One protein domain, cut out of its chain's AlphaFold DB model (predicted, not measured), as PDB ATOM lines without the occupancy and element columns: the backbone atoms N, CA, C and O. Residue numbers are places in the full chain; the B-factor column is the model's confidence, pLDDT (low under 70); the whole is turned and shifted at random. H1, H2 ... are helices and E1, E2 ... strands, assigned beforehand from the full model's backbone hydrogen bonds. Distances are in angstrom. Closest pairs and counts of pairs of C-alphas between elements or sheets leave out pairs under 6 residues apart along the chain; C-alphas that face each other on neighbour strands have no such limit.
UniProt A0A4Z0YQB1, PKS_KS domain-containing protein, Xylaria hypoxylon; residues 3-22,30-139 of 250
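This is residues 3 to 22 and 30 to 139 of the 250 residues of the protein "PKS_KS domain-containing protein" of Xylaria hypoxylon (UniProt A0A4Z0YQB1). A three-stranded sheet, E3, E5 and E4, has the long helix H3 packed over one face, and a separate two-stranded ribbon, E1 and E2, lies off on the side away from H3. Beyond one end of that ribbon H1 sticks out with residues 12 to 22, and beyond the other end H2 sticks out with residues 50 to 56. The printed part has 130 residues with three named helices and five named strands in the order E1 H1 E2 H2 E3 H3 E4 E5; both sheets are antiparallel, the larger in the order E3 - E5 - E4, and the class is mixed, helices and strands. The whole is loose, with a radius of gyration of the C-alphas of 17.7 A and spans of 51 by 34 by 30 A.

E5, residues 131 to 138, is the inner strand between the edge strands E3, residues 62 to 70, and E4, residues 120 to 126. E3 and E5 are antiparallel at 166 degrees, with N 64 and O 136 within hydrogen-bond range at 2.9 A. E4 and E5 form a hairpin, also at 166 degrees, with N 123 and O 135 at 2.8 A. H3, residues 82 to 96, is on this sheet at a height of 7.9 A, over E3 and E5, and runs slantwise to the strands, only just, at 31 degrees to E3 on the local plane. Its closest C-alphas to E3 are those of Gly 96 and Ser 65, 4.9 A apart, and to E5 those of Val 92 and Leu 135, 6.5 A apart. E3, H3 and E4 make a split strand-helix-strand unit, two strands running the same way with E5 between them, and its crossover is right-handed. E1, residues 3 to 8, and E2, residues 40 to 46, are antiparallel at 171 degrees, with N 6 and O 42 at 2.9 A; both are apart from E3, E4 and E5. H1, residues 13 to 21, and H2, residues 49 to 54, are not on the larger sheet. In H1, H2 and H3 every O i to N i+4 pair is within hydrogen-bond range.

E3 measures 25.0 A, E5 23.9 A, H3 21.0 A and E4 20.2 A from first to last C-alpha; E2 measures 19.5 A, E1 16.6 A, H1 12.4 A and H2 8.7 A. E1 begins at C-alpha 3 (186.578, 83.133, -43.144), H3 begins at C-alpha 82 (189.119, 56.420, -59.346), and E5 ends at C-alpha 138 (181.724, 80.244, -61.230).

The two C-alphas farthest apart, those of Lys 21 and Thr 54, are 52.8 A apart. Residues 23 to 29 are not printed, and C-alphas 22 and 30 are 16.0 A apart across the cut. The links E3 to H3 and H3 to E4 are long; the second is residues 97 to 119, of which 110 to 117 stand free. Confidence is under 70 in residues 30 to 40 and 96 to 116.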
ATOM      1  N   LEU A   3     185.206  83.169 -42.677       94.25
ATOM      2  CA  LEU A   3     186.578  83.133 -43.144       94.25
ATOM      3  C   LEU A   3     186.963  81.673 -43.395       94.25
ATOM      4  O   LEU A   3     186.803  80.846 -42.500       94.25
ATOM      5  N   ALA A   4     187.425  81.350 -44.598       92.50
ATOM      6  CA  ALA A   4     187.840  80.000 -44.971       92.50
ATOM      7  C   ALA A   4     189.234  80.046 -45.596       92.50
ATOM      8  O   ALA A   4     189.542  80.962 -46.353       92.50
ATOM      9  N   GLY A   5     190.089  79.082 -45.281       91.00
ATOM     10  CA  GLY A   5     191.475  79.112 -45.724       91.00
ATOM     11  C   GLY A   5     192.278  77.914 -45.250       91.00
ATOM     12  O   GLY A   5     191.741  77.007 -44.617       91.00
ATOM     13  N   GLY A   6     193.568  77.931 -45.561       85.94
ATOM     14  CA  GLY A   6     194.528  76.907 -45.173       85.94
ATOM     15  C   GLY A   6     195.915  77.507 -44.986       85.94
ATOM     16  O   GLY A   6     196.264  78.500 -45.627       85.94
ATOM     17  N   VAL A   7     196.683  76.903 -44.084       87.75
ATOM     18  CA  VAL A   7     198.059  77.285 -43.768       87.75
ATOM     19  C   VAL A   7     198.908  76.025 -43.775       87.75
ATOM     20  O   VAL A   7     198.554  75.049 -43.116       87.75
ATOM     21  N   ASN A   8     200.026  76.061 -44.493       83.94
ATOM     22  CA  ASN A   8     201.088  75.070 -44.385       83.94
ATOM     23  C   ASN A   8     202.410  75.800 -44.136       83.94
ATOM     24  O   ASN A   8     202.771  76.671 -44.926       83.94
ATOM     25  N   ILE A   9     203.068  75.478 -43.022       82.06
ATOM     26  CA  ILE A   9     204.376  76.024 -42.646       82.06
ATOM     27  C   ILE A   9     205.232  74.862 -42.148       82.06
ATOM     28  O   ILE A   9     204.909  74.243 -41.128       82.06
ATOM     29  N   ILE A  10     206.327  74.573 -42.844       80.00
ATOM     30  CA  ILE A  10     207.258  73.503 -42.481       80.00
ATOM     31  C   ILE A  10     208.433  74.099 -41.698       80.00
ATOM     32  O   ILE A  10     209.404  74.590 -42.262       80.00
ATOM     33  N   THR A  11     208.366  74.043 -40.366       83.50
ATOM     34  CA  THR A  11     209.402  74.621 -39.484       83.50
ATOM     35  C   THR A  11     210.486  73.634 -39.041       83.50
ATOM     36  O   THR A  11     211.505  74.053 -38.497       83.50
ATOM     37  N   GLY A  12     210.287  72.328 -39.245       80.75
ATOM     38  CA  GLY A  12     211.191  71.278 -38.771       80.75
ATOM     39  C   GLY A  12     211.497  70.227 -39.836       80.75
ATOM     40  O   GLY A  12     210.635  69.853 -40.630       80.75
ATOM     41  N   ILE A  13     212.726  69.702 -39.814       83.75
ATOM     42  CA  ILE A  13     213.229  68.747 -40.816       83.75
ATOM     43  C   ILE A  13     212.567  67.361 -40.742       83.75
ATOM     44  O   ILE A  13     212.577  66.620 -41.719       83.75
ATOM     45  N   HIS A  14     211.965  66.995 -39.609       85.00
ATOM     46  CA  HIS A  14     211.382  65.662 -39.416       85.00
ATOM     47  C   HIS A  14     210.228  65.369 -40.383       85.00
ATOM     48  O   HIS A  14     210.215  64.298 -40.979       85.00
ATOM     49  N   ASN A  15     209.351  66.347 -40.650       77.81
ATOM     50  CA  ASN A  15     208.292  66.204 -41.657       77.81
ATOM     51  C   ASN A  15     208.870  65.892 -43.044       77.81
ATOM     52  O   ASN A  15     208.313  65.089 -43.788       77.81
ATOM     53  N   PHE A  16     210.016  66.495 -43.372       75.81
ATOM     54  CA  PHE A  16     210.710  66.243 -44.627       75.81
ATOM     55  C   PHE A  16     211.329  64.831 -44.666       75.81
ATOM     56  O   PHE A  16     211.234  64.113 -45.660       75.81
ATOM     57  N   LEU A  17     211.935  64.386 -43.566       82.50
ATOM     58  CA  LEU A  17     212.535  63.051 -43.491       82.50
ATOM     59  C   LEU A  17     211.484  61.936 -43.526       82.50
ATOM     60  O   LEU A  17     211.685  60.935 -44.211       82.50
ATOM     61  N   ASP A  18     210.368  62.101 -42.821       84.00
ATOM     62  CA  ASP A  18     209.330  61.075 -42.716       84.00
ATOM     63  C   ASP A  18     208.546  60.925 -44.025       84.00
ATOM     64  O   ASP A  18     208.349  59.804 -44.500       84.00
ATOM     65  N   LEU A  19     208.191  62.037 -44.680       81.50
ATOM     66  CA  LEU A  19     207.582  62.007 -46.014       81.50
ATOM     67  C   LEU A  19     208.561  61.494 -47.084       81.50
ATOM     68  O   LEU A  19     208.145  60.784 -48.002       81.50
ATOM     69  N   GLY A  20     209.860  61.778 -46.937       78.31
ATOM     70  CA  GLY A  20     210.916  61.208 -47.776       78.31
ATOM     71  C   GLY A  20     211.016  59.688 -47.638       78.31
ATOM     72  O   GLY A  20     211.007  58.979 -48.643       78.31
ATOM     73  N   LYS A  21     211.026  59.165 -46.403       82.12
ATOM     74  CA  LYS A  21     211.009  57.713 -46.127       82.12
ATOM     75  C   LYS A  21     209.754  57.030 -46.664       82.12
ATOM     76  O   LYS A  21     209.829  55.898 -47.129       82.12
ATOM     77  N   ALA A  22     208.614  57.713 -46.603       80.94
ATOM     78  CA  ALA A  22     207.345  57.218 -47.119       80.94
ATOM     79  C   ALA A  22     207.213  57.336 -48.654       80.94
ATOM     80  O   ALA A  22     206.180  56.959 -49.204       80.94
ATOM     81  N   GLN A  30     211.571  67.548 -57.707       49.47
ATOM     82  CA  GLN A  30     210.441  68.082 -58.476       49.47
ATOM     83  C   GLN A  30     209.102  67.421 -58.133       49.47
ATOM     84  O   GLN A  30     208.836  66.294 -58.547       49.47
ATOM     85  N   CYS A  31     208.203  68.182 -57.511       50.97
ATOM     86  CA  CYS A  31     206.767  68.073 -57.761       50.97
ATOM     87  C   CYS A  31     206.342  69.385 -58.440       50.97
ATOM     88  O   CYS A  31     206.272  70.417 -57.786       50.97
ATOM     89  N   LYS A  32     206.130  69.372 -59.762       54.12
ATOM     90  CA  LYS A  32     205.806  70.568 -60.564       54.12
ATOM     91  C   LYS A  32     204.389  70.460 -61.113       54.12
ATOM     92  O   LYS A  32     204.181  69.853 -62.165       54.12
ATOM     93  N   PRO A  33     203.417  71.045 -60.401       43.59
ATOM     94  CA  PRO A  33     202.924  72.344 -60.870       43.59
ATOM     95  C   PRO A  33     202.985  73.469 -59.808       43.59
ATOM     96  O   PRO A  33     202.319  73.380 -58.782       43.59
ATOM     97  N   PHE A  34     203.705  74.551 -60.176       44.91
ATOM     98  CA  PHE A  34     203.784  75.922 -59.602       44.91
ATOM     99  C   PHE A  34     204.685  76.189 -58.354       44.91
ATOM    100  O   PHE A  34     204.208  76.696 -57.347       44.91
ATOM    101  N   ASP A  35     205.989  75.895 -58.479       44.09
ATOM    102  CA  ASP A  35     207.144  76.093 -57.544       44.09
ATOM    103  C   ASP A  35     207.380  77.543 -57.006       44.09
ATOM    104  O   ASP A  35     206.786  78.475 -57.542       44.09
ATOM    105  N   GLU A  36     208.216  77.876 -55.991       36.44
ATOM    106  CA  GLU A  36     209.604  77.418 -55.666       36.44
ATOM    107  C   GLU A  36     209.922  77.167 -54.156       36.44
ATOM    108  O   GLU A  36     211.002  76.698 -53.811       36.44
ATOM    109  N   ALA A  37     209.006  77.430 -53.216       49.47
ATOM    110  CA  ALA A  37     209.180  77.147 -51.776       49.47
ATOM    111  C   ALA A  37     207.804  77.022 -51.102       49.47
ATOM    112  O   ALA A  37     207.347  77.957 -50.453       49.47
ATOM    113  N   ALA A  38     207.086  75.923 -51.353       54.50
ATOM    114  CA  ALA A  38     205.638  75.803 -51.133       54.50
ATOM    115  C   ALA A  38     205.183  75.700 -49.652       54.50
ATOM    116  O   ALA A  38     204.471  74.774 -49.261       54.50
ATOM    117  N   ASP A  39     205.549  76.689 -48.840       57.59
ATOM    118  CA  ASP A  39     204.785  77.135 -47.682       57.59
ATOM    119  C   ASP A  39     203.785  78.197 -48.145       57.59
ATOM    120  O   ASP A  39     204.065  79.020 -49.021       57.59
ATOM    121  N   GLY A  40     202.578  78.169 -47.594       67.75
ATOM    122  CA  GLY A  40     201.494  78.971 -48.138       67.75
ATOM    123  C   GLY A  40     200.398  79.241 -47.133       67.75
ATOM    124  O   GLY A  40     199.977  78.361 -46.382       67.75
ATOM    125  N   VAL A  41     199.913  80.478 -47.159       82.94
ATOM    126  CA  VAL A  41     198.713  80.911 -46.452       82.94
ATOM    127  C   VAL A  41     197.716  81.378 -47.498       82.94
ATOM    128  O   VAL A  41     197.986  82.312 -48.251       82.94
ATOM    129  N   GLY A  42     196.562  80.725 -47.547       85.44
ATOM    130  CA  GLY A  42     195.449  81.105 -48.409       85.44
ATOM    131  C   GLY A  42     194.217  81.388 -47.570       85.44
ATOM    132  O   GLY A  42     193.885  80.607 -46.682       85.44
ATOM    133  N   LEU A  43     193.530  82.494 -47.849       90.19
ATOM    134  CA  LEU A  43     192.353  82.911 -47.098       90.19
ATOM    135  C   LEU A  43     191.344  83.582 -48.025       90.19
ATOM    136  O   LEU A  43     191.697  84.445 -48.825       90.19
ATOM    137  N   VAL A  44     190.080  83.206 -47.884       92.75
ATOM    138  CA  VAL A  44     188.952  83.799 -48.593       92.75
ATOM    139  C   VAL A  44     187.840  84.140 -47.614       92.75
ATOM    140  O   VAL A  44     187.625  83.478 -46.596       92.75
ATOM    141  N   VAL A  45     187.108  85.193 -47.950       95.00
ATOM    142  CA  VAL A  45     185.904  85.601 -47.237       95.00
ATOM    143  C   VAL A  45     184.700  85.091 -48.011       95.00
ATOM    144  O   VAL A  45     184.532  85.399 -49.189       95.00
ATOM    145  N   LEU A  46     183.844  84.334 -47.333       95.00
ATOM    146  CA  LEU A  46     182.630  83.766 -47.895       95.00
ATOM    147  C   LEU A  46     181.393  84.396 -47.266       95.00
ATOM    148  O   LEU A  46     181.321  84.685 -46.066       95.00
ATOM    149  N   LYS A  47     180.376  84.576 -48.098       95.88
ATOM    150  CA  LYS A  47     179.083  85.118 -47.705       95.88
ATOM    151  C   LYS A  47     178.002  84.540 -48.618       95.88
ATOM    152  O   LYS A  47     178.288  84.325 -49.796       95.88
ATOM    153  N   PRO A  48     176.777  84.291 -48.118       95.69
ATOM    154  CA  PRO A  48     175.674  83.913 -48.989       95.69
ATOM    155  C   PRO A  48     175.497  84.947 -50.105       95.69
ATOM    156  O   PRO A  48     175.425  86.144 -49.821       95.69
ATOM    157  N   LEU A  49     175.399  84.488 -51.356       92.31
ATOM    158  CA  LEU A  49     175.385  85.359 -52.539       92.31
ATOM    159  C   LEU A  49     174.331  86.466 -52.435       92.31
ATOM    160  O   LEU A  49     174.627  87.627 -52.694       92.31
ATOM    161  N   ARG A  50     173.119  86.122 -51.981       93.19
ATOM    162  CA  ARG A  50     172.031  87.088 -51.781       93.19
ATOM    163  C   ARG A  50     172.445  88.243 -50.866       93.19
ATOM    164  O   ARG A  50     172.172  89.390 -51.184       93.19
ATOM    165  N   GLN A  51     173.128  87.942 -49.766       94.06
ATOM    166  CA  GLN A  51     173.569  88.950 -48.805       94.06
ATOM    167  C   GLN A  51     174.775  89.750 -49.321       94.06
ATOM    168  O   GLN A  51     174.915  90.923 -49.004       94.06
ATOM    169  N   ALA A  52     175.656  89.138 -50.117       92.38
ATOM    170  CA  ALA A  52     176.741  89.866 -50.778       92.38
ATOM    171  C   ALA A  52     176.203  90.878 -51.803       92.38
ATOM    172  O   ALA A  52     176.692  91.998 -51.882       92.38
ATOM    173  N   VAL A  53     175.152  90.505 -52.545       90.50
ATOM    174  CA  VAL A  53     174.476  91.401 -53.495       90.50
ATOM    175  C   VAL A  53     173.758  92.540 -52.771       90.50
ATOM    176  O   VAL A  53     173.931  93.690 -53.162       90.50
ATOM    177  N   THR A  54     172.981  92.244 -51.722       91.06
ATOM    178  CA  THR A  54     172.267  93.273 -50.944       91.06
ATOM    179  C   THR A  54     173.219  94.281 -50.308       91.06
ATOM    180  O   THR A  54     172.943  95.475 -50.349       91.06
ATOM    181  N   ASP A  55     174.352  93.820 -49.783       88.94
ATOM    182  CA  ASP A  55     175.312  94.692 -49.104       88.94
ATOM    183  C   ASP A  55     176.270  95.387 -50.097       88.94
ATOM    184  O   ASP A  55     177.133  96.158 -49.688       88.94
ATOM    185  N   GLY A  56     176.132  95.133 -51.406       85.62
ATOM    186  CA  GLY A  56     176.947  95.768 -52.448       85.62
ATOM    187  C   GLY A  56     178.391  95.255 -52.545       85.62
ATOM    188  O   GLY A  56     179.202  95.836 -53.273       85.62
ATOM    189  N   ASP A  57     178.718  94.144 -51.879       88.62
ATOM    190  CA  ASP A  57     180.071  93.583 -51.794       88.62
ATOM    191  C   ASP A  57     180.650  93.251 -53.173       88.62
ATOM    192  O   ASP A  57     179.963  92.695 -54.034       88.62
ATOM    193  N   ASN A  58     181.941  93.520 -53.381       87.38
ATOM    194  CA  ASN A  58     182.629  93.102 -54.601       87.38
ATOM    195  C   ASN A  58     182.796  91.569 -54.640       87.38
ATOM    196  O   ASN A  58     183.659  91.007 -53.966       87.38
ATOM    197  N   ILE A  59     181.966  90.893 -55.434       90.94
ATOM    198  CA  ILE A  59     181.976  89.432 -55.569       90.94
ATOM    199  C   ILE A  59     183.040  89.041 -56.597       90.94
ATOM    200  O   ILE A  59     182.926  89.381 -57.772       90.94
ATOM    201  N   LEU A  60     184.059  88.296 -56.164       90.75
ATOM    202  CA  LEU A  60     185.143  87.823 -57.038       90.75
ATOM    203  C   LEU A  60     184.774  86.549 -57.815       90.75
ATOM    204  O   LEU A  60     185.304  86.293 -58.892       90.75
ATOM    205  N   GLY A  61     183.860  85.754 -57.267       90.38
ATOM    206  CA  GLY A  61     183.374  84.502 -57.834       90.38
ATOM    207  C   GLY A  61     182.360  83.856 -56.898       90.38
ATOM    208  O   GLY A  61     182.183  84.301 -55.761       90.38
ATOM    209  N   VAL A  62     181.679  82.820 -57.376       92.69
ATOM    210  CA  VAL A  62     180.643  82.120 -56.607       92.69
ATOM    211  C   VAL A  62     180.997  80.646 -56.488       92.69
ATOM    212  O   VAL A  62     181.172  79.964 -57.499       92.69
ATOM    213  N   VAL A  63     181.063  80.147 -55.253       92.81
ATOM    214  CA  VAL A  63     181.111  78.707 -54.977       92.81
ATOM    215  C   VAL A  63     179.706  78.158 -55.201       92.81
ATOM    216  O   VAL A  63     178.812  78.383 -54.385       92.81
ATOM    217  N   ALA A  64     179.499  77.506 -56.342       90.69
ATOM    218  CA  ALA A  64     178.193  77.004 -56.759       90.69
ATOM    219  C   ALA A  64     177.835  75.702 -56.036       90.69
ATOM    220  O   ALA A  64     176.692  75.498 -55.633       90.69
ATOM    221  N   SER A  65     178.823  74.830 -55.851       90.94
ATOM    222  CA  SER A  65     178.651  73.562 -55.155       90.94
ATOM    223  C   SER A  65     179.965  73.069 -54.564       90.94
ATOM    224  O   SER A  65     181.053  73.431 -55.015       90.94
ATOM    225  N   ILE A  66     179.843  72.230 -53.540       93.06
ATOM    226  CA  ILE A  66     180.941  71.522 -52.893       93.06
ATOM    227  C   ILE A  66     180.452  70.130 -52.505       93.06
ATOM    228  O   ILE A  66     179.297  69.964 -52.110       93.06
ATOM    229  N   ALA A  67     181.325  69.136 -52.603       93.62
ATOM    230  CA  ALA A  67     181.088  67.821 -52.035       93.62
ATOM    231  C   ALA A  67     182.400  67.219 -51.535       93.62
ATOM    232  O   ALA A  67     183.498  67.624 -51.932       93.62
ATOM    233  N   THR A  68     182.263  66.233 -50.661       94.56
ATOM    234  CA  THR A  68     183.367  65.447 -50.125       94.56
ATOM    235  C   THR A  68     182.984  63.973 -50.120       94.56
ATOM    236  O   THR A  68     181.806  63.627 -50.023       94.56
ATOM    237  N   ASN A  69     183.972  63.093 -50.256       93.50
ATOM    238  CA  ASN A  69     183.812  61.660 -50.016       93.50
ATOM    239  C   ASN A  69     185.148  61.034 -49.588       93.50
ATOM    240  O   ASN A  69     186.113  61.745 -49.301       93.50
ATOM    241  N   ASN A  70     185.206  59.705 -49.510       90.50
ATOM    242  CA  ASN A  70     186.411  58.973 -49.140       90.50
ATOM    243  C   ASN A  70     186.658  57.810 -50.117       90.50
ATOM    244  O   ASN A  70     185.714  57.246 -50.671       90.50
ATOM    245  N   GLY A  71     187.929  57.463 -50.330       83.06
ATOM    246  CA  GLY A  71     188.367  56.330 -51.148       83.06
ATOM    247  C   GLY A  71     187.909  54.956 -50.645       83.06
ATOM    248  O   GLY A  71     187.863  54.018 -51.441       83.06
ATOM    249  N   GLY A  72     187.511  54.847 -49.374       82.19
ATOM    250  CA  GLY A  72     186.954  53.639 -48.772       82.19
ATOM    251  C   GLY A  72     187.985  52.516 -48.659       82.19
ATOM    252  O   GLY A  72     189.118  52.741 -48.247       82.19
ATOM    253  N   LEU A  73     187.584  51.294 -49.025       79.25
ATOM    254  CA  LEU A  73     188.442  50.102 -49.034       79.25
ATOM    255  C   LEU A  73     189.386  50.101 -50.253       79.25
ATOM    256  O   LEU A  73     189.336  49.203 -51.094       79.25
ATOM    257  N   SER A  74     190.215  51.136 -50.386       78.25
ATOM    258  CA  SER A  74     191.295  51.153 -51.372       78.25
ATOM    259  C   SER A  74     192.402  50.159 -50.980       78.25
ATOM    260  O   SER A  74     192.603  49.901 -49.792       78.25
ATOM    261  N   PRO A  75     193.159  49.603 -51.949       77.56
ATOM    262  CA  PRO A  75     194.228  48.627 -51.677       77.56
ATOM    263  C   PRO A  75     195.317  49.120 -50.711       77.56
ATOM    264  O   PRO A  75     196.005  48.321 -50.087       77.56
ATOM    265  N   SER A  76     195.470  50.437 -50.588       81.38
ATOM    266  CA  SER A  76     196.260  51.096 -49.553       81.38
ATOM    267  C   SER A  76     195.555  52.385 -49.138       81.38
ATOM    268  O   SER A  76     194.883  53.022 -49.958       81.38
ATOM    269  N   ILE A  77     195.751  52.793 -47.883       80.69
ATOM    270  CA  ILE A  77     195.245  54.056 -47.328       80.69
ATOM    271  C   ILE A  77     195.743  55.286 -48.107       80.69
ATOM    272  O   ILE A  77     195.037  56.285 -48.182       80.69
ATOM    273  N   THR A  78     196.914  55.184 -48.748       81.44
ATOM    274  CA  THR A  78     197.529  56.259 -49.546       81.44
ATOM    275  C   THR A  78     197.208  56.208 -51.035       81.44
ATOM    276  O   THR A  78     197.605  57.100 -51.784       81.44
ATOM    277  N   THR A  79     196.494  55.179 -51.497       81.56
ATOM    278  CA  THR A  79     196.146  55.031 -52.913       81.56
ATOM    279  C   THR A  79     194.799  55.671 -53.219       81.56
ATOM    280  O   THR A  79     193.789  55.385 -52.581       81.56
ATOM    281  N   LEU A  80     194.773  56.510 -54.254       79.19
ATOM    282  CA  LEU A  80     193.552  57.145 -54.738       79.19
ATOM    283  C   LEU A  80     192.614  56.124 -55.399       79.19
ATOM    284  O   LEU A  80     193.054  55.238 -56.129       79.19
ATOM    285  N   CYS A  81     191.305  56.282 -55.185       84.38
ATOM    286  CA  CYS A  81     190.266  55.428 -55.763       84.38
ATOM    287  C   CYS A  81     189.543  56.153 -56.921       84.38
ATOM    288  O   CYS A  81     188.745  57.060 -56.661       84.38
ATOM    289  N   PRO A  82     189.745  55.753 -58.195       86.38
ATOM    290  CA  PRO A  82     189.119  56.420 -59.346       86.38
ATOM    291  C   PRO A  82     187.586  56.404 -59.317       86.38
ATOM    292  O   PRO A  82     186.932  57.353 -59.759       86.38
ATOM    293  N   ARG A  83     186.992  55.337 -58.762       87.75
ATOM    294  CA  ARG A  83     185.537  55.226 -58.598       87.75
ATOM    295  C   ARG A  83     185.010  56.292 -57.641       87.75
ATOM    296  O   ARG A  83     184.054  56.980 -57.989       87.75
ATOM    297  N   ALA A  84     185.669  56.472 -56.494       88.12
ATOM    298  CA  ALA A  84     185.312  57.507 -55.528       88.12
ATOM    299  C   ALA A  84     185.470  58.913 -56.132       88.12
ATOM    300  O   ALA A  84     184.593  59.752 -55.958       88.12
ATOM    301  N   GLN A  85     186.521  59.169 -56.915       87.69
ATOM    302  CA  GLN A  85     186.692  60.461 -57.599       87.69
ATOM    303  C   GLN A  85     185.588  60.730 -58.632       87.69
ATOM    304  O   GLN A  85     185.041  61.828 -58.696       87.69
ATOM    305  N   THR A  86     185.206  59.716 -59.408       87.88
ATOM    306  CA  THR A  86     184.122  59.844 -60.394       87.88
ATOM    307  C   THR A  86     182.784  60.135 -59.716       87.88
ATOM    308  O   THR A  86     182.019  60.980 -60.180       87.88
ATOM    309  N   GLU A  87     182.495  59.447 -58.611       89.38
ATOM    310  CA  GLU A  87     181.292  59.684 -57.813       89.38
ATOM    311  C   GLU A  87     181.288  61.085 -57.197       89.38
ATOM    312  O   GLU A  87     180.278  61.782 -57.266       89.38
ATOM    313  N   LEU A  88     182.436  61.540 -56.688       89.12
ATOM    314  CA  LEU A  88     182.600  62.894 -56.171       89.12
ATOM    315  C   LEU A  88     182.231  63.934 -57.231       89.12
ATOM    316  O   LEU A  88     181.424  64.820 -56.966       89.12
ATOM    317  N   PHE A  89     182.776  63.809 -58.441       87.94
ATOM    318  CA  PHE A  89     182.498  64.755 -59.520       87.94
ATOM    319  C   PHE A  89     181.030  64.756 -59.934       87.94
ATOM    320  O   PHE A  89     180.459  65.826 -60.138       87.94
ATOM    321  N   ARG A  90     180.392  63.581 -59.988       86.75
ATOM    322  CA  ARG A  90     178.948  63.475 -60.247       86.75
ATOM    323  C   ARG A  90     178.125  64.155 -59.155       86.75
ATOM    324  O   ARG A  90     177.167  64.848 -59.476       86.75
ATOM    325  N   ASN A  91     178.507  63.997 -57.891       87.69
ATOM    326  CA  ASN A  91     177.800  64.609 -56.766       87.69
ATOM    327  C   ASN A  91     177.933  66.137 -56.780       87.69
ATOM    328  O   ASN A  91     176.939  66.842 -56.623       87.69
ATOM    329  N   VAL A  92     179.140  66.660 -57.018       87.19
ATOM    330  CA  VAL A  92     179.371  68.112 -57.114       87.19
ATOM    331  C   VAL A  92     178.596  68.722 -58.287       87.19
ATOM    332  O   VAL A  92     178.009  69.798 -58.132       87.19
ATOM    333  N   ASP A  93     178.562  68.044 -59.436       82.38
ATOM    334  CA  ASP A  93     177.820  68.495 -60.617       82.38
ATOM    335  C   ASP A  93     176.300  68.432 -60.408       82.38
ATOM    336  O   ASP A  93     175.593  69.391 -60.709       82.38
ATOM    337  N   ALA A  94     175.783  67.361 -59.798       77.81
ATOM    338  CA  ALA A  94     174.358  67.229 -59.488       77.81
ATOM    339  C   ALA A  94     173.845  68.361 -58.579       77.81
ATOM    340  O   ALA A  94     172.722  68.842 -58.757       77.81
ATOM    341  N   ILE A  95     174.674  68.813 -57.632       76.12
ATOM    342  CA  ILE A  95     174.366  69.953 -56.757       76.12
ATOM    343  C   ILE A  95     174.464  71.272 -57.535       76.12
ATOM    344  O   ILE A  95     173.586  72.124 -57.413       76.12
ATOM    345  N   GLY A  96     175.522  71.442 -58.337       63.09
ATOM    346  CA  GLY A  96     175.793  72.684 -59.067       63.09
ATOM    347  C   GLY A  96     174.876  72.919 -60.270       63.09
ATOM    348  O   GLY A  96     174.631  74.068 -60.629       63.09
ATOM    349  N   ARG A  97     174.345  71.848 -60.878       66.62
ATOM    350  CA  ARG A  97     173.556  71.846 -62.125       66.62
ATOM    351  C   ARG A  97     174.263  72.550 -63.295       66.62
ATOM    352  O   ARG A  97     173.611  73.189 -64.123       66.62
ATOM    353  N   ILE A  98     175.591  72.448 -63.378       61.06
ATOM    354  CA  ILE A  98     176.394  73.126 -64.405       61.06
ATOM    355  C   ILE A  98     176.598  72.157 -65.576       61.06
ATOM    356  O   ILE A  98     177.538  71.374 -65.628       61.06
ATOM    357  N   LEU A  99     175.666  72.201 -66.531       49.06
ATOM    358  CA  LEU A  99     175.635  71.330 -67.708       49.06
ATOM    359  C   LEU A  99     176.982  71.277 -68.460       49.06
ATOM    360  O   LEU A  99     177.501  72.297 -68.907       49.06
ATOM    361  N   LYS A 100     177.461  70.041 -68.675       51.56
ATOM    362  CA  LYS A 100     178.619  69.642 -69.499       51.56
ATOM    363  C   LYS A 100     179.945  70.274 -69.054       51.56
ATOM    364  O   LYS A 100     180.491  71.173 -69.692       51.56
ATOM    365  N   LEU A 101     180.522  69.700 -68.000       49.56
ATOM    366  CA  LEU A 101     181.923  69.898 -67.637       49.56
ATOM    367  C   LEU A 101     182.830  69.461 -68.807       49.56
ATOM    368  O   LEU A 101     183.075  68.273 -69.016       49.56
ATOM    369  N   VAL A 102     183.322  70.414 -69.599       49.78
ATOM    370  CA  VAL A 102     184.396  70.153 -70.562       49.78
ATOM    371  C   VAL A 102     185.690  70.128 -69.765       49.78
ATOM    372  O   VAL A 102     186.227  71.177 -69.422       49.78
ATOM    373  N   ILE A 103     186.170  68.932 -69.429       47.19
ATOM    374  CA  ILE A 103     187.512  68.757 -68.874       47.19
ATOM    375  C   ILE A 103     188.479  68.887 -70.059       47.19
ATOM    376  O   ILE A 103     188.501  67.992 -70.909       47.19
ATOM    377  N   PRO A 104     189.248  69.984 -70.188       42.31
ATOM    378  CA  PRO A 104     190.263  70.051 -71.225       42.31
ATOM    379  C   PRO A 104     191.287  68.935 -70.979       42.31
ATOM    380  O   PRO A 104     191.701  68.690 -69.848       42.31
ATOM    381  N   SER A 105     191.724  68.266 -72.046       39.66
ATOM    382  CA  SER A 105     192.711  67.175 -71.991       39.66
ATOM    383  C   SER A 105     194.082  67.604 -71.444       39.66
ATOM    384  O   SER A 105     194.922  66.757 -71.146       39.66
ATOM    385  N   ARG A 106     194.315  68.914 -71.289       40.91
ATOM    386  CA  ARG A 106     195.453  69.512 -70.585       40.91
ATOM    387  C   ARG A 106     194.973  70.693 -69.745       40.91
ATOM    388  O   ARG A 106     194.213  71.526 -70.237       40.91
ATOM    389  N   LEU A 107     195.460  70.791 -68.508       46.09
ATOM    390  CA  LEU A 107     195.291  71.986 -67.681       46.09
ATOM    391  C   LEU A 107     195.935  73.187 -68.397       46.09
ATOM    392  O   LEU A 107     197.113  73.108 -68.757       46.09
ATOM    393  N   PRO A 108     195.204  74.289 -68.638       43.78
ATOM    394  CA  PRO A 108     195.805  75.493 -69.185       43.78
ATOM    395  C   PRO A 108     196.776  76.080 -68.154       43.78
ATOM    396  O   PRO A 108     196.370  76.568 -67.106       43.78
ATOM    397  N   VAL A 109     198.073  76.027 -68.463       43.22
ATOM    398  CA  VAL A 109     199.166  76.546 -67.614       43.22
ATOM    399  C   VAL A 109     199.318  78.072 -67.758       43.22
ATOM    400  O   VAL A 109     200.182  78.683 -67.145       43.22
ATOM    401  N   CYS A 110     198.478  78.718 -68.571       40.28
ATOM    402  CA  CYS A 110     198.562  80.148 -68.844       40.28
ATOM    403  C   CYS A 110     197.161  80.761 -68.948       40.28
ATOM    404  O   CYS A 110     196.243  80.125 -69.477       40.28
ATOM    405  N   ALA A 111     197.003  81.992 -68.454       45.41
ATOM    406  CA  ALA A 111     195.755  82.752 -68.456       45.41
ATOM    407  C   ALA A 111     195.345  83.133 -69.890       45.41
ATOM    408  O   ALA A 111     195.545  84.253 -70.348       45.41
ATOM    409  N   ARG A 112     194.792  82.174 -70.635       50.06
ATOM    410  CA  ARG A 112     194.232  82.410 -71.965       50.06
ATOM    411  C   ARG A 112     192.774  82.824 -71.810       50.06
ATOM    412  O   ARG A 112     192.009  82.149 -71.125       50.06
ATOM    413  N   TYR A 113     192.373  83.913 -72.460       52.22
ATOM    414  CA  TYR A 113     190.959  84.259 -72.573       52.22
ATOM    415  C   TYR A 113     190.246  83.144 -73.350       52.22
ATOM    416  O   TYR A 113     190.538  82.916 -74.522       52.22
ATOM    417  N   LEU A 114     189.362  82.409 -72.675       58.84
ATOM    418  CA  LEU A 114     188.727  81.214 -73.241       58.84
ATOM    419  C   LEU A 114     187.532  81.533 -74.154       58.84
ATOM    420  O   LEU A 114     186.995  80.616 -74.762       58.84
ATOM    421  N   GLY A 115     187.103  82.799 -74.259       58.53
ATOM    422  CA  GLY A 115     185.994  83.203 -75.137       58.53
ATOM    423  C   GLY A 115     184.656  82.516 -74.834       58.53
ATOM    424  O   GLY A 115     183.785  82.467 -75.695       58.53
ATOM    425  N   ILE A 116     184.500  81.953 -73.632       68.19
ATOM    426  CA  ILE A 116     183.307  81.209 -73.225       68.19
ATOM    427  C   ILE A 116     182.238  82.144 -72.641       68.19
ATOM    428  O   ILE A 116     182.581  83.079 -71.916       68.19
ATOM    429  N   PRO A 117     180.943  81.895 -72.923       71.81
ATOM    430  CA  PRO A 117     179.841  82.772 -72.512       71.81
ATOM    431  C   PRO A 117     179.616  82.800 -70.995       71.81
ATOM    432  O   PRO A 117     179.053  83.768 -70.481       71.81
ATOM    433  N   PHE A 118     180.050  81.740 -70.310       79.50
ATOM    434  CA  PHE A 118     180.010  81.572 -68.865       79.50
ATOM    435  C   PHE A 118     181.260  80.819 -68.418       79.50
ATOM    436  O   PHE A 118     181.646  79.827 -69.043       79.50
ATOM    437  N   ARG A 119     181.900  81.285 -67.345       81.50
ATOM    438  CA  ARG A 119     183.118  80.669 -66.805       81.50
ATOM    439  C   ARG A 119     182.793  79.887 -65.540       81.50
ATOM    440  O   ARG A 119     182.292  80.448 -64.569       81.50
ATOM    441  N   ALA A 120     183.154  78.610 -65.551       83.94
ATOM    442  CA  ALA A 120     183.130  77.737 -64.389       83.94
ATOM    443  C   ALA A 120     184.433  76.934 -64.316       83.94
ATOM    444  O   ALA A 120     185.026  76.608 -65.345       83.94
ATOM    445  N   ALA A 121     184.872  76.619 -63.103       84.38
ATOM    446  CA  ALA A 121     186.070  75.839 -62.836       84.38
ATOM    447  C   ALA A 121     185.799  74.828 -61.721       84.38
ATOM    448  O   ALA A 121     185.242  75.176 -60.681       84.38
ATOM    449  N   LEU A 122     186.225  73.585 -61.935       86.06
ATOM    450  CA  LEU A 122     186.246  72.546 -60.912       86.06
ATOM    451  C   LEU A 122     187.598  72.592 -60.194       86.06
ATOM    452  O   LEU A 122     188.643  72.452 -60.827       86.06
ATOM    453  N   VAL A 123     187.571  72.750 -58.876       88.50
ATOM    454  CA  VAL A 123     188.750  72.655 -58.013       88.50
ATOM    455  C   VAL A 123     188.631  71.369 -57.210       88.50
ATOM    456  O   VAL A 123     187.592  71.111 -56.611       88.50
ATOM    457  N   SER A 124     189.677  70.547 -57.221       88.31
ATOM    458  CA  SER A 124     189.710  69.260 -56.518       88.31
ATOM    459  C   SER A 124     190.929  69.181 -55.609       88.31
ATOM    460  O   SER A 124     191.992  69.691 -55.955       88.31
ATOM    461  N   SER A 125     190.767  68.534 -54.458       89.31
ATOM    462  CA  SER A 125     191.828  68.280 -53.487       89.31
ATOM    463  C   SER A 125     191.686  66.868 -52.925       89.31
ATOM    464  O   SER A 125     190.586  66.442 -52.559       89.31
ATOM    465  N   TYR A 126     192.800  66.140 -52.866       89.00
ATOM    466  CA  TYR A 126     192.847  64.753 -52.416       89.00
ATOM    467  C   TYR A 126     193.878  64.597 -51.305       89.00
ATOM    468  O   TYR A 126     195.060  64.878 -51.494       89.00
ATOM    469  N   GLY A 127     193.422  64.147 -50.142       86.50
ATOM    470  CA  GLY A 127     194.277  63.847 -49.007       86.50
ATOM    471  C   GLY A 127     194.877  62.450 -49.121       86.50
ATOM    472  O   GLY A 127     194.188  61.496 -49.481       86.50
ATOM    473  N   ALA A 128     196.138  62.308 -48.718       83.56
ATOM    474  CA  ALA A 128     196.831  61.019 -48.682       83.56
ATOM    475  C   ALA A 128     196.195  59.995 -47.717       83.56
ATOM    476  O   ALA A 128     196.547  58.831 -47.768       83.56
ATOM    477  N   ALA A 129     195.263  60.401 -46.849       85.38
ATOM    478  CA  ALA A 129     194.474  59.492 -46.009       85.38
ATOM    479  C   ALA A 129     193.199  58.955 -46.705       85.38
ATOM    480  O   ALA A 129     192.373  58.307 -46.067       85.38
ATOM    481  N   GLY A 130     192.991  59.284 -47.986       84.69
ATOM    482  CA  GLY A 130     191.848  58.836 -48.789       84.69
ATOM    483  C   GLY A 130     190.651  59.792 -48.816       84.69
ATOM    484  O   GLY A 130     189.678  59.521 -49.518       84.69
ATOM    485  N   SER A 131     190.693  60.912 -48.090       90.81
ATOM    486  CA  SER A 131     189.650  61.945 -48.135       90.81
ATOM    487  C   SER A 131     189.726  62.755 -49.427       90.81
ATOM    488  O   SER A 131     190.788  63.268 -49.776       90.81
ATOM    489  N   ASN A 132     188.593  62.946 -50.095       91.94
ATOM    490  CA  ASN A 132     188.505  63.722 -51.327       91.94
ATOM    491  C   ASN A 132     187.528  64.885 -51.151       91.94
ATOM    492  O   ASN A 132     186.465  64.732 -50.547       91.94
ATOM    493  N   ALA A 133     187.862  66.032 -51.732       92.38
ATOM    494  CA  ALA A 133     187.005  67.206 -51.781       92.38
ATOM    495  C   ALA A 133     187.032  67.813 -53.183       92.38
ATOM    496  O   ALA A 133     188.078  67.865 -53.831       92.38
ATOM    497  N   ALA A 134     185.883  68.291 -53.644       92.12
ATOM    498  CA  ALA A 134     185.791  69.035 -54.888       92.12
ATOM    499  C   ALA A 134     184.726  70.126 -54.785       92.12
ATOM    500  O   ALA A 134     183.715  69.969 -54.100       92.12
ATOM    501  N   LEU A 135     184.963  71.240 -55.472       92.06
ATOM    502  CA  LEU A 135     184.051  72.375 -55.537       92.06
ATOM    503  C   LEU A 135     184.010  72.950 -56.948       92.06
ATOM    504  O   LEU A 135     185.009  72.908 -57.668       92.06
ATOM    505  N   ILE A 136     182.866  73.516 -57.329       89.94
ATOM    506  CA  ILE A 136     182.736  74.285 -58.566       89.94
ATOM    507  C   ILE A 136     182.664  75.772 -58.228       89.94
ATOM    508  O   ILE A 136     181.763  76.227 -57.519       89.94
ATOM    509  N   CYS A 137     183.606  76.528 -58.779       89.88
ATOM    510  CA  CYS A 137     183.604  77.983 -58.784       89.88
ATOM    511  C   CYS A 137     183.053  78.496 -60.110       89.88
ATOM    512  O   CYS A 137     183.371  77.966 -61.171       89.88
ATOM    513  N   THR A 138     182.279  79.567 -60.056       89.00
ATOM    514  CA  THR A 138     181.724  80.244 -61.230       89.00
ATOM    515  C   THR A 138     182.082  81.720 -61.212       89.00
ATOM    516  O   THR A 138     182.437  82.274 -60.164       89.00
ATOM    517  N   GLU A 139     182.031  82.357 -62.379       86.88
ATOM    518  CA  GLU A 139     182.187  83.806 -62.463       86.88
ATOM    519  C   GLU A 139     181.128  84.548 -61.631       86.88
ATOM    520  O   GLU A 139     180.028  84.031 -61.413       86.88
TER     521      GLU A 139